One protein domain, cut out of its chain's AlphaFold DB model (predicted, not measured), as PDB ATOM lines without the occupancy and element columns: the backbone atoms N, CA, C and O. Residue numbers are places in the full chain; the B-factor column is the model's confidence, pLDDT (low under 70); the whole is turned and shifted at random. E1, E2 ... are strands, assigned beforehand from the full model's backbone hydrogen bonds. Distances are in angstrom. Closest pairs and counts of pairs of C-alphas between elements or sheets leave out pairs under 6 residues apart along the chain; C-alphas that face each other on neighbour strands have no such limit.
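Overview. This is residues 9 to 78 of the 144 residues of an uncharacterized protein of halophilic archaeon J07HX64 (UniProt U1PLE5). Picture a rod in two halves: at one end a long, twisted three-stranded sheet, E1 to E3, and at the other a lobe made mostly of loops, with the small two-stranded hairpin E4 and E5 at its far side. Between the two, residues 37 to 66 wind through the body with no named element. The printed part has 70 residues with five named strands, E1 E2 E3 E4 E5 along the chain, and no named helix; the class is all strand, though only 30 of the 70 residues are in named elements. Both sheets are antiparallel, in the orders E1 - E2 - E3 and E4 - E5. The whole is loose, with a radius of gyration of the C-alphas of 13.8 A and spans of 47 by 22 by 19 A.

Arrangement. Begin with E1, residues 9 to 15, and its antiparallel neighbour E2, residues 18 to 27; they form a hairpin, with 162 degrees between their directions. Look at C-alphas 14 and 19, which face each other at 4.4 A, and at N 11 and O 22, within hydrogen-bond range at 2.9 A. E3, residues 30 to 36, forms a second hairpin with E2, antiparallel at 158 degrees; N 25 and O 32 are 2.9 A apart, and C-alphas 24 and 33 face each other at 4.3 A. The three strands make a meander, each strand the antiparallel neighbour of the one before, with E1 and E3 as edge strands and E2 as the inner one. Farther along, residues 53 to 54 pair with residues 61 to 62, antiparallel. Then come E4, residues 67 to 69, and E5, residues 76 to 78, a hairpin with 137 degrees between its directions; N 68 and O 77 are 2.8 A apart. E4 and E5 are each apart from E1, E2 and E3.

Along the chain. Find C-alpha 9 at (-56.120, -33.003, -13.075); from there E1 runs 20.0 A to C-alpha 15. E2, the longest strand, covers 29.7 A and ends at C-alpha 27, at (-63.584, -37.288, -6.485). E3 spans 16.5 A, E4 7.1 A and E5 6.8 A, the last ending at C-alpha 78, at (-29.544, -23.865, -4.236).

Size, cuts and confidence. Look at Ala 27 and Leu 72, whose C-alphas are the two farthest apart, at 47.4 A. The links E1 to E2 and E2 to E3 are tight, E4 to E5 is short, and E3 to E4, with 30 residues, is long. The printed part has no cut. The mean pLDDT of the printed part is 96.2, and no printed residue is under 70.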
ATOM      1  N   VAL A   9     -56.577 -34.381 -12.874       95.44
ATOM      2  CA  VAL A   9     -56.120 -33.003 -13.075       95.44
ATOM      3  C   VAL A   9     -54.599 -33.003 -13.149       95.44
ATOM      4  O   VAL A   9     -53.933 -33.642 -12.334       95.44
ATOM      5  N   ARG A  10     -54.054 -32.284 -14.132       96.94
ATOM      6  CA  ARG A  10     -52.618 -32.061 -14.300       96.94
ATOM      7  C   ARG A  10     -52.361 -30.564 -14.397       96.94
ATOM      8  O   ARG A  10     -53.010 -29.886 -15.190       96.94
ATOM      9  N   ALA A  11     -51.408 -30.080 -13.616       96.75
ATOM     10  CA  ALA A  11     -50.864 -28.735 -13.707       96.75
ATOM     11  C   ALA A  11     -49.363 -28.826 -13.985       96.75
ATOM     12  O   ALA A  11     -48.694 -29.713 -13.455       96.75
ATOM     13  N   ALA A  12     -48.857 -27.920 -14.817       96.75
ATOM     14  CA  ALA A  12     -47.438 -27.761 -15.092       96.75
ATOM     15  C   ALA A  12     -47.062 -26.289 -14.904       96.75
ATOM     16  O   ALA A  12     -47.796 -25.407 -15.354       96.75
ATOM     17  N   THR A  13     -45.938 -26.045 -14.237       95.31
ATOM     18  CA  THR A  13     -45.402 -24.706 -13.979       95.31
ATOM     19  C   THR A  13     -43.916 -24.698 -14.291       95.31
ATOM     20  O   THR A  13     -43.180 -25.561 -13.815       95.31
ATOM     21  N   SER A  14     -43.469 -23.701 -15.046       96.88
ATOM     22  CA  SER A  14     -42.053 -23.486 -15.337       96.88
ATOM     23  C   SER A  14     -41.445 -22.495 -14.342       96.88
ATOM     24  O   SER A  14     -42.044 -21.456 -14.065       96.88
ATOM     25  N   LEU A  15     -40.254 -22.803 -13.830       96.06
ATOM     26  CA  LEU A  15     -39.428 -21.911 -13.013       96.06
ATOM     27  C   LEU A  15     -37.983 -22.033 -13.494       96.06
ATOM     28  O   LEU A  15     -37.391 -23.107 -13.379       96.06
ATOM     29  N   GLY A  16     -37.425 -20.941 -14.021       95.56
ATOM     30  CA  GLY A  16     -36.078 -20.937 -14.596       95.56
ATOM     31  C   GLY A  16     -35.899 -22.053 -15.629       95.56
ATOM     32  O   GLY A  16     -36.642 -22.117 -16.608       95.56
ATOM     33  N   ASP A  17     -34.954 -22.952 -15.360       96.31
ATOM     34  CA  ASP A  17     -34.595 -24.081 -16.225       96.31
ATOM     35  C   ASP A  17     -35.448 -25.346 -15.989       96.31
ATOM     36  O   ASP A  17     -35.229 -26.376 -16.630       96.31
ATOM     37  N   TYR A  18     -36.412 -25.301 -15.063       97.38
ATOM     38  CA  TYR A  18     -37.175 -26.467 -14.611       97.38
ATOM     39  C   TYR A  18     -38.664 -26.359 -14.942       97.38
ATOM     40  O   TYR A  18     -39.268 -25.285 -14.906       97.38
ATOM     41  N   GLU A  19     -39.288 -27.511 -15.195       97.44
ATOM     42  CA  GLU A  19     -40.740 -27.666 -15.290       97.44
ATOM     43  C   GLU A  19     -41.227 -28.623 -14.197       97.44
ATOM     44  O   GLU A  19     -40.780 -29.767 -14.099       97.44
ATOM     45  N   TYR A  20     -42.168 -28.158 -13.380       97.38
ATOM     46  CA  TYR A  20     -42.755 -28.923 -12.287       97.38
ATOM     47  C   TYR A  20     -44.170 -29.334 -12.631       97.38
ATOM     48  O   TYR A  20     -44.995 -28.507 -13.018       97.38
ATOM     49  N   THR A  21     -44.463 -30.616 -12.439       97.62
ATOM     50  CA  THR A  21     -45.801 -31.168 -12.627       97.62
ATOM     51  C   THR A  21     -46.442 -31.497 -11.283       97.62
ATOM     52  O   THR A  21     -45.815 -32.089 -10.408       97.62
ATOM     53  N   TYR A  22     -47.727 -31.182 -11.155       96.81
ATOM     54  CA  TYR A  22     -48.596 -31.708 -10.110       96.81
ATOM     55  C   TYR A  22     -49.761 -32.461 -10.758       96.81
ATOM     56  O   TYR A  22     -50.474 -31.910 -11.600       96.81
ATOM     57  N   THR A  23     -49.956 -33.722 -10.372       97.56
ATOM     58  CA  THR A  23     -51.048 -34.568 -10.865       97.56
ATOM     59  C   THR A  23     -51.855 -35.107  -9.690       97.56
ATOM     60  O   THR A  23     -51.300 -35.733  -8.785       97.56
ATOM     61  N   CYS A  24     -53.177 -34.948  -9.734       97.06
ATOM     62  CA  CYS A  24     -54.081 -35.550  -8.758       97.06
ATOM     63  C   CYS A  24     -55.329 -36.153  -9.412       97.06
ATOM     64  O   CYS A  24     -55.821 -35.680 -10.438       97.06
ATOM     65  N   ASP A  25     -55.834 -37.217  -8.796       96.25
ATOM     66  CA  ASP A  25     -57.141 -37.786  -9.095       96.25
ATOM     67  C   ASP A  25     -58.167 -37.171  -8.129       96.25
ATOM     68  O   ASP A  25     -57.925 -37.127  -6.919       96.25
ATOM     69  N   VAL A  26     -59.300 -36.682  -8.642       94.56
ATOM     70  CA  VAL A  26     -60.284 -35.904  -7.864       94.56
ATOM     71  C   VAL A  26     -61.645 -36.593  -7.873       94.56
ATOM     72  O   VAL A  26     -62.171 -36.941  -8.924       94.56
ATOM     73  N   ALA A  27     -62.251 -36.737  -6.697       91.69
ATOM     74  CA  ALA A  27     -63.584 -37.288  -6.485       91.69
ATOM     75  C   ALA A  27     -64.380 -36.374  -5.532       91.69
ATOM     76  O   ALA A  27     -64.508 -36.638  -4.336       91.69
ATOM     77  N   GLY A  28     -64.895 -35.260  -6.063       86.25
ATOM     78  CA  GLY A  28     -65.600 -34.252  -5.267       86.25
ATOM     79  C   GLY A  28     -64.671 -33.604  -4.227       86.25
ATOM     80  O   GLY A  28     -63.672 -33.012  -4.630       86.25
ATOM     81  N   PRO A  29     -64.964 -33.690  -2.912       89.19
ATOM     82  CA  PRO A  29     -64.097 -33.132  -1.870       89.19
ATOM     83  C   PRO A  29     -62.844 -33.981  -1.603       89.19
ATOM     84  O   PRO A  29     -61.932 -33.533  -0.912       89.19
ATOM     85  N   SER A  30     -62.800 -35.217  -2.105       90.19
ATOM     86  CA  SER A  30     -61.662 -36.113  -1.937       90.19
ATOM     87  C   SER A  30     -60.713 -35.993  -3.120       90.19
ATOM     88  O   SER A  30     -61.145 -35.931  -4.269       90.19
ATOM     89  N   TYR A  31     -59.415 -36.019  -2.848       93.50
ATOM     90  CA  TYR A  31     -58.393 -36.097  -3.882       93.50
ATOM     91  C   TYR A  31     -57.281 -37.047  -3.458       93.50
ATOM     92  O   TYR A  31     -57.061 -37.296  -2.270       93.50
ATOM     93  N   ARG A  32     -56.571 -37.574  -4.449       95.50
ATOM     94  CA  ARG A  32     -55.351 -38.346  -4.262       95.50
ATOM     95  C   ARG A  32     -54.272 -37.768  -5.160       95.50
ATOM     96  O   ARG A  32     -54.413 -37.773  -6.379       95.50
ATOM     97  N   THR A  33     -53.175 -37.326  -4.563       96.12
ATOM     98  CA  THR A  33     -51.979 -36.941  -5.311       96.12
ATOM     99  C   THR A  33     -51.367 -38.179  -5.971       96.12
ATOM    100  O   THR A  33     -51.092 -39.179  -5.305       96.12
ATOM    101  N   ALA A  34     -51.182 -38.117  -7.287       95.06
ATOM    102  CA  ALA A  34     -50.471 -39.123  -8.070       95.06
ATOM    103  C   ALA A  34     -49.010 -38.708  -8.305       95.06
ATOM    104  O   ALA A  34     -48.122 -39.555  -8.300       95.06
ATOM    105  N   GLU A  35     -48.769 -37.407  -8.474       95.94
ATOM    106  CA  GLU A  35     -47.448 -36.818  -8.682       95.94
ATOM    107  C   GLU A  35     -47.402 -35.434  -8.033       95.94
ATOM    108  O   GLU A  35     -48.314 -34.631  -8.224       95.94
ATOM    109  N   ASP A  36     -46.335 -35.159  -7.292       95.94
ATOM    110  CA  ASP A  36     -46.035 -33.841  -6.742       95.94
ATOM    111  C   ASP A  36     -44.563 -33.532  -7.012       95.94
ATOM    112  O   ASP A  36     -43.675 -33.930  -6.260       95.94
ATOM    113  N   GLY A  37     -44.302 -32.900  -8.155       94.69
ATOM    114  CA  GLY A  37     -42.962 -32.466  -8.533       94.69
ATOM    115  C   GLY A  37     -42.490 -31.245  -7.747       94.69
ATOM    116  O   GLY A  37     -41.291 -31.008  -7.684       94.69
ATOM    117  N   VAL A  38     -43.409 -30.492  -7.134       93.69
ATOM    118  CA  VAL A  38     -43.089 -29.295  -6.342       93.69
ATOM    119  C   VAL A  38     -42.517 -29.704  -4.986       93.69
ATOM    120  O   VAL A  38     -41.553 -29.113  -4.517       93.69
ATOM    121  N   ARG A  39     -43.058 -30.751  -4.355       95.56
ATOM    122  CA  ARG A  39     -42.558 -31.277  -3.072       95.56
ATOM    123  C   ARG A  39     -41.510 -32.366  -3.275       95.56
ATOM    124  O   ARG A  39     -41.623 -33.462  -2.729       95.56
ATOM    125  N   ARG A  40     -40.507 -32.067  -4.100       96.25
ATOM    126  CA  ARG A  40     -39.344 -32.923  -4.333       96.25
ATOM    127  C   ARG A  40     -38.104 -32.064  -4.521       96.25
ATOM    128  O   ARG A  40     -38.035 -31.278  -5.459       96.25
ATOM    129  N   CYS A  41     -37.107 -32.249  -3.664       98.00
ATOM    130  CA  CYS A  41     -35.849 -31.528  -3.799       98.00
ATOM    131  C   CYS A  41     -35.083 -31.980  -5.045       98.00
ATOM    132  O   CYS A  41     -34.865 -33.173  -5.242       98.00
ATOM    133  N   VAL A  42     -34.611 -31.026  -5.846       97.94
ATOM    134  CA  VAL A  42     -33.780 -31.314  -7.024       97.94
ATOM    135  C   VAL A  42     -32.409 -31.887  -6.643       97.94
ATOM    136  O   VAL A  42     -31.889 -32.726  -7.373       97.94
ATOM    137  N   GLN A  43     -31.834 -31.492  -5.499       97.38
ATOM    138  CA  GLN A  43     -30.494 -31.949  -5.096       97.38
ATOM    139  C   GLN A  43     -30.478 -33.372  -4.524       97.38
ATOM    140  O   GLN A  43     -29.586 -34.149  -4.852       97.38
ATOM    141  N   CYS A  44     -31.443 -33.729  -3.669       97.56
ATOM    142  CA  CYS A  44     -31.445 -35.029  -2.979       97.56
ATOM    143  C   CYS A  44     -32.643 -35.930  -3.297       97.56
ATOM    144  O   CYS A  44     -32.638 -37.100  -2.923       97.56
ATOM    145  N   GLY A  45     -33.675 -35.415  -3.970       96.50
ATOM    146  CA  GLY A  45     -34.888 -36.167  -4.289       96.50
ATOM    147  C   GLY A  45     -35.844 -36.386  -3.114       96.50
ATOM    148  O   GLY A  45     -36.875 -37.027  -3.318       96.50
ATOM    149  N   ASP A  46     -35.540 -35.872  -1.917       95.75
ATOM    150  CA  ASP A  46     -36.427 -36.006  -0.759       95.75
ATOM    151  C   ASP A  46     -37.766 -35.292  -0.998       95.75
ATOM    152  O   ASP A  46     -37.831 -34.240  -1.642       95.75
ATOM    153  N   THR A  47     -38.827 -35.909  -0.481       95.94
ATOM    154  CA  THR A  47     -40.221 -35.465  -0.573       95.94
ATOM    155  C   THR A  47     -40.866 -35.266   0.801       95.94
ATOM    156  O   THR A  47     -42.073 -35.038   0.886       95.94
ATOM    157  N   THR A  48     -40.100 -35.405   1.886       95.75
ATOM    158  CA  THR A  48     -40.619 -35.396   3.263       95.75
ATOM    159  C   THR A  48     -40.278 -34.149   4.068       95.75
ATOM    160  O   THR A  48     -40.788 -34.003   5.179       95.75
ATOM    161  N   ASP A  49     -39.506 -33.221   3.501       96.56
ATOM    162  CA  ASP A  49     -39.199 -31.963   4.173       96.56
ATOM    163  C   ASP A  49     -40.466 -31.143   4.496       96.56
ATOM    164  O   ASP A  49     -41.497 -31.181   3.811       96.56
ATOM    165  N   SER A  50     -40.353 -30.383   5.577       93.81
ATOM    166  CA  SER A  50     -41.290 -29.406   6.105       93.81
ATOM    167  C   SER A  50     -41.678 -28.327   5.094       93.81
ATOM    168  O   SER A  50     -42.859 -27.978   4.988       93.81
ATOM    169  N   SER A  51     -40.712 -27.810   4.330       96.19
ATOM    170  CA  SER A  51     -40.932 -26.768   3.329       96.19
ATOM    171  C   SER A  51     -39.954 -26.890   2.164       96.19
ATOM    172  O   SER A  51     -38.936 -27.569   2.255       96.19
ATOM    173  N   TYR A  52     -40.307 -26.247   1.052       96.88
ATOM    174  CA  TYR A  52     -39.519 -26.249  -0.173       96.88
ATOM    175  C   TYR A  52     -39.415 -24.825  -0.700       96.88
ATOM    176  O   TYR A  52     -40.417 -24.108  -0.740       96.88
ATOM    177  N   THR A  53     -38.219 -24.447  -1.140       97.44
ATOM    178  CA  THR A  53     -37.912 -23.101  -1.630       97.44
ATOM    179  C   THR A  53     -37.282 -23.198  -3.010       97.44
ATOM    180  O   THR A  53     -36.383 -24.013  -3.238       97.44
ATOM    181  N   HIS A  54     -37.766 -22.386  -3.950       97.44
ATOM    182  CA  HIS A  54     -37.130 -22.282  -5.257       97.44
ATOM    183  C   HIS A  54     -35.856 -21.436  -5.190       97.44
ATOM    184  O   HIS A  54     -35.776 -20.493  -4.412       97.44
ATOM    185  N   CYS A  55     -34.867 -21.797  -5.999       98.19
ATOM    186  CA  CYS A  55     -33.668 -21.010  -6.228       98.19
ATOM    187  C   CYS A  55     -33.943 -19.951  -7.294       98.19
ATOM    188  O   CYS A  55     -34.303 -20.305  -8.415       98.19
ATOM    189  N   ASP A  56     -33.665 -18.689  -6.987       97.50
ATOM    190  CA  ASP A  56     -33.919 -17.576  -7.912       97.50
ATOM    191  C   ASP A  56     -32.907 -17.515  -9.073       97.50
ATOM    192  O   ASP A  56     -33.154 -16.862 -10.082       97.50
ATOM    193  N   ASN A  57     -31.798 -18.263  -8.986       96.38
ATOM    194  CA  ASN A  57     -30.797 -18.352 -10.056       96.38
ATOM    195  C   ASN A  57     -31.204 -19.310 -11.186       96.38
ATOM    196  O   ASN A  57     -31.042 -18.992 -12.357       96.38
ATOM    197  N   CYS A  58     -31.705 -20.505 -10.846       97.50
ATOM    198  CA  CYS A  58     -31.978 -21.562 -11.833       97.50
ATOM    199  C   CYS A  58     -33.412 -22.097 -11.805       97.50
ATOM    200  O   CYS A  58     -33.791 -22.860 -12.687       97.50
ATOM    201  N   GLY A  59     -34.217 -21.748 -10.799       97.75
ATOM    202  CA  GLY A  59     -35.590 -22.231 -10.631       97.75
ATOM    203  C   GLY A  59     -35.726 -23.639 -10.038       97.75
ATOM    204  O   GLY A  59     -36.836 -24.171  -9.957       97.75
ATOM    205  N   SER A  60     -34.628 -24.260  -9.590       98.06
ATOM    206  CA  SER A  60     -34.688 -25.536  -8.860       98.06
ATOM    207  C   SER A  60     -35.481 -25.387  -7.553       98.06
ATOM    208  O   SER A  60     -35.286 -24.407  -6.842       98.06
ATOM    209  N   ILE A  61     -36.338 -26.348  -7.203       98.06
ATOM    210  CA  ILE A  61     -37.035 -26.405  -5.912       98.06
ATOM    211  C   ILE A  61     -36.261 -27.325  -4.969       98.06
ATOM    212  O   ILE A  61     -35.910 -28.452  -5.325       98.06
ATOM    213  N   ASN A  62     -35.961 -26.841  -3.763       98.38
ATOM    214  CA  ASN A  62     -35.033 -27.499  -2.850       98.38
ATOM    215  C   ASN A  62     -35.587 -27.567  -1.427       98.38
ATOM    216  O   ASN A  62     -36.367 -26.711  -1.012       98.38
ATOM    217  N   CYS A  63     -35.186 -28.617  -0.712       98.19
ATOM    218  CA  CYS A  63     -35.461 -28.809   0.707       98.19
ATOM    219  C   CYS A  63     -34.633 -27.810   1.544       98.19
ATOM    220  O   CYS A  63     -33.736 -27.151   1.006       98.19
ATOM    221  N   THR A  64     -34.905 -27.690   2.844       97.56
ATOM    222  CA  THR A  64     -34.263 -26.691   3.714       97.56
ATOM    223  C   THR A  64     -32.755 -26.888   3.840       97.56
ATOM    224  O   THR A  64     -32.040 -25.921   4.065       97.56
ATOM    225  N   ASP A  65     -32.265 -28.111   3.637       97.81
ATOM    226  CA  ASP A  65     -30.833 -28.442   3.697       97.81
ATOM    227  C   ASP A  65     -30.071 -28.112   2.402       97.81
ATOM    228  O   ASP A  65     -28.841 -28.107   2.377       97.81
ATOM    229  N   HIS A  66     -30.786 -27.871   1.302       98.38
ATOM    230  CA  HIS A  66     -30.198 -27.666  -0.025       98.38
ATOM    231  C   HIS A  66     -30.516 -26.289  -0.615       98.38
ATOM    232  O   HIS A  66     -30.382 -26.072  -1.826       98.38
ATOM    233  N   ILE A  67     -30.921 -25.357   0.244       98.12
ATOM    234  CA  ILE A  67     -31.119 -23.953  -0.081       98.12
ATOM    235  C   ILE A  67     -30.307 -23.099   0.890       98.12
ATOM    236  O   ILE A  67     -30.277 -23.340   2.089       98.12
ATOM    237  N   GLU A  68     -29.646 -22.095   0.344       98.00
ATOM    238  CA  GLU A  68     -28.847 -21.113   1.059       98.00
ATOM    239  C   GLU A  68     -29.314 -19.711   0.664       98.00
ATOM    240  O   GLU A  68     -30.141 -19.536  -0.235       98.00
ATOM    241  N   THR A  69     -28.782 -18.689   1.327       97.81
ATOM    242  CA  THR A  69     -29.069 -17.289   0.999       97.81
ATOM    243  C   THR A  69     -27.904 -16.677   0.235       97.81
ATOM    244  O   THR A  69     -26.768 -16.675   0.716       97.81
ATOM    245  N   GLU A  70     -28.188 -16.142  -0.950       97.44
ATOM    246  CA  GLU A  70     -27.236 -15.380  -1.745       97.44
ATOM    247  C   GLU A  70     -26.868 -14.097  -0.997       97.44
ATOM    248  O   GLU A  70     -27.732 -13.345  -0.545       97.44
ATOM    249  N   ARG A  71     -25.571 -13.871  -0.791       96.44
ATOM    250  CA  ARG A  71     -25.115 -12.828   0.124       96.44
ATOM    251  C   ARG A  71     -25.317 -11.422  -0.434       96.44
ATOM    252  O   ARG A  71     -25.589 -10.530   0.361       96.44
ATOM    253  N   LEU A  72     -25.147 -11.183  -1.725       93.06
ATOM    254  CA  LEU A  72     -25.206  -9.846  -2.308       93.06
ATOM    255  C   LEU A  72     -26.640  -9.287  -2.354       93.06
ATOM    256  O   LEU A  72     -26.846  -8.131  -1.993       93.06
ATOM    257  N   VAL A  73     -27.618 -10.100  -2.761       92.56
ATOM    258  CA  VAL A  73     -29.019  -9.684  -2.954       92.56
ATOM    259  C   VAL A  73     -29.978 -10.191  -1.873       92.56
ATOM    260  O   VAL A  73     -31.009  -9.566  -1.645       92.56
ATOM    261  N   GLY A  74     -29.625 -11.256  -1.146       95.31
ATOM    262  CA  GLY A  74     -30.459 -11.831  -0.079       95.31
ATOM    263  C   GLY A  74     -31.476 -12.875  -0.548       95.31
ATOM    264  O   GLY A  74     -32.289 -13.341   0.252       95.31
ATOM    265  N   ASP A  75     -31.416 -13.256  -1.817       97.19
ATOM    266  CA  ASP A  75     -32.356 -14.171  -2.454       97.19
ATOM    267  C   ASP A  75     -31.920 -15.647  -2.291       97.19
ATOM    268  O   ASP A  75     -30.741 -15.936  -2.058       97.19
ATOM    269  N   PRO A  76     -32.829 -16.631  -2.405       98.06
ATOM    270  CA  PRO A  76     -32.478 -18.039  -2.259       98.06
ATOM    271  C   PRO A  76     -31.584 -18.565  -3.393       98.06
ATOM    272  O   PRO A  76     -31.842 -18.369  -4.587       98.06
ATOM    273  N   VAL A  77     -30.565 -19.343  -3.027       98.44
ATOM    274  CA  VAL A  77     -29.667 -20.050  -3.948       98.44
ATOM    275  C   VAL A  77     -29.569 -21.525  -3.572       98.44
ATOM    276  O   VAL A  77     -29.370 -21.859  -2.411       98.44
ATOM    277  N   CYS A  78     -29.719 -22.443  -4.530       98.25
ATOM    278  CA  CYS A  78     -29.544 -23.865  -4.236       98.25
ATOM    279  C   CYS A  78     -28.068 -24.225  -4.092       98.25
ATOM    280  O   CYS A  78     -27.202 -23.616  -4.725       98.25
TER     281      CYS A  78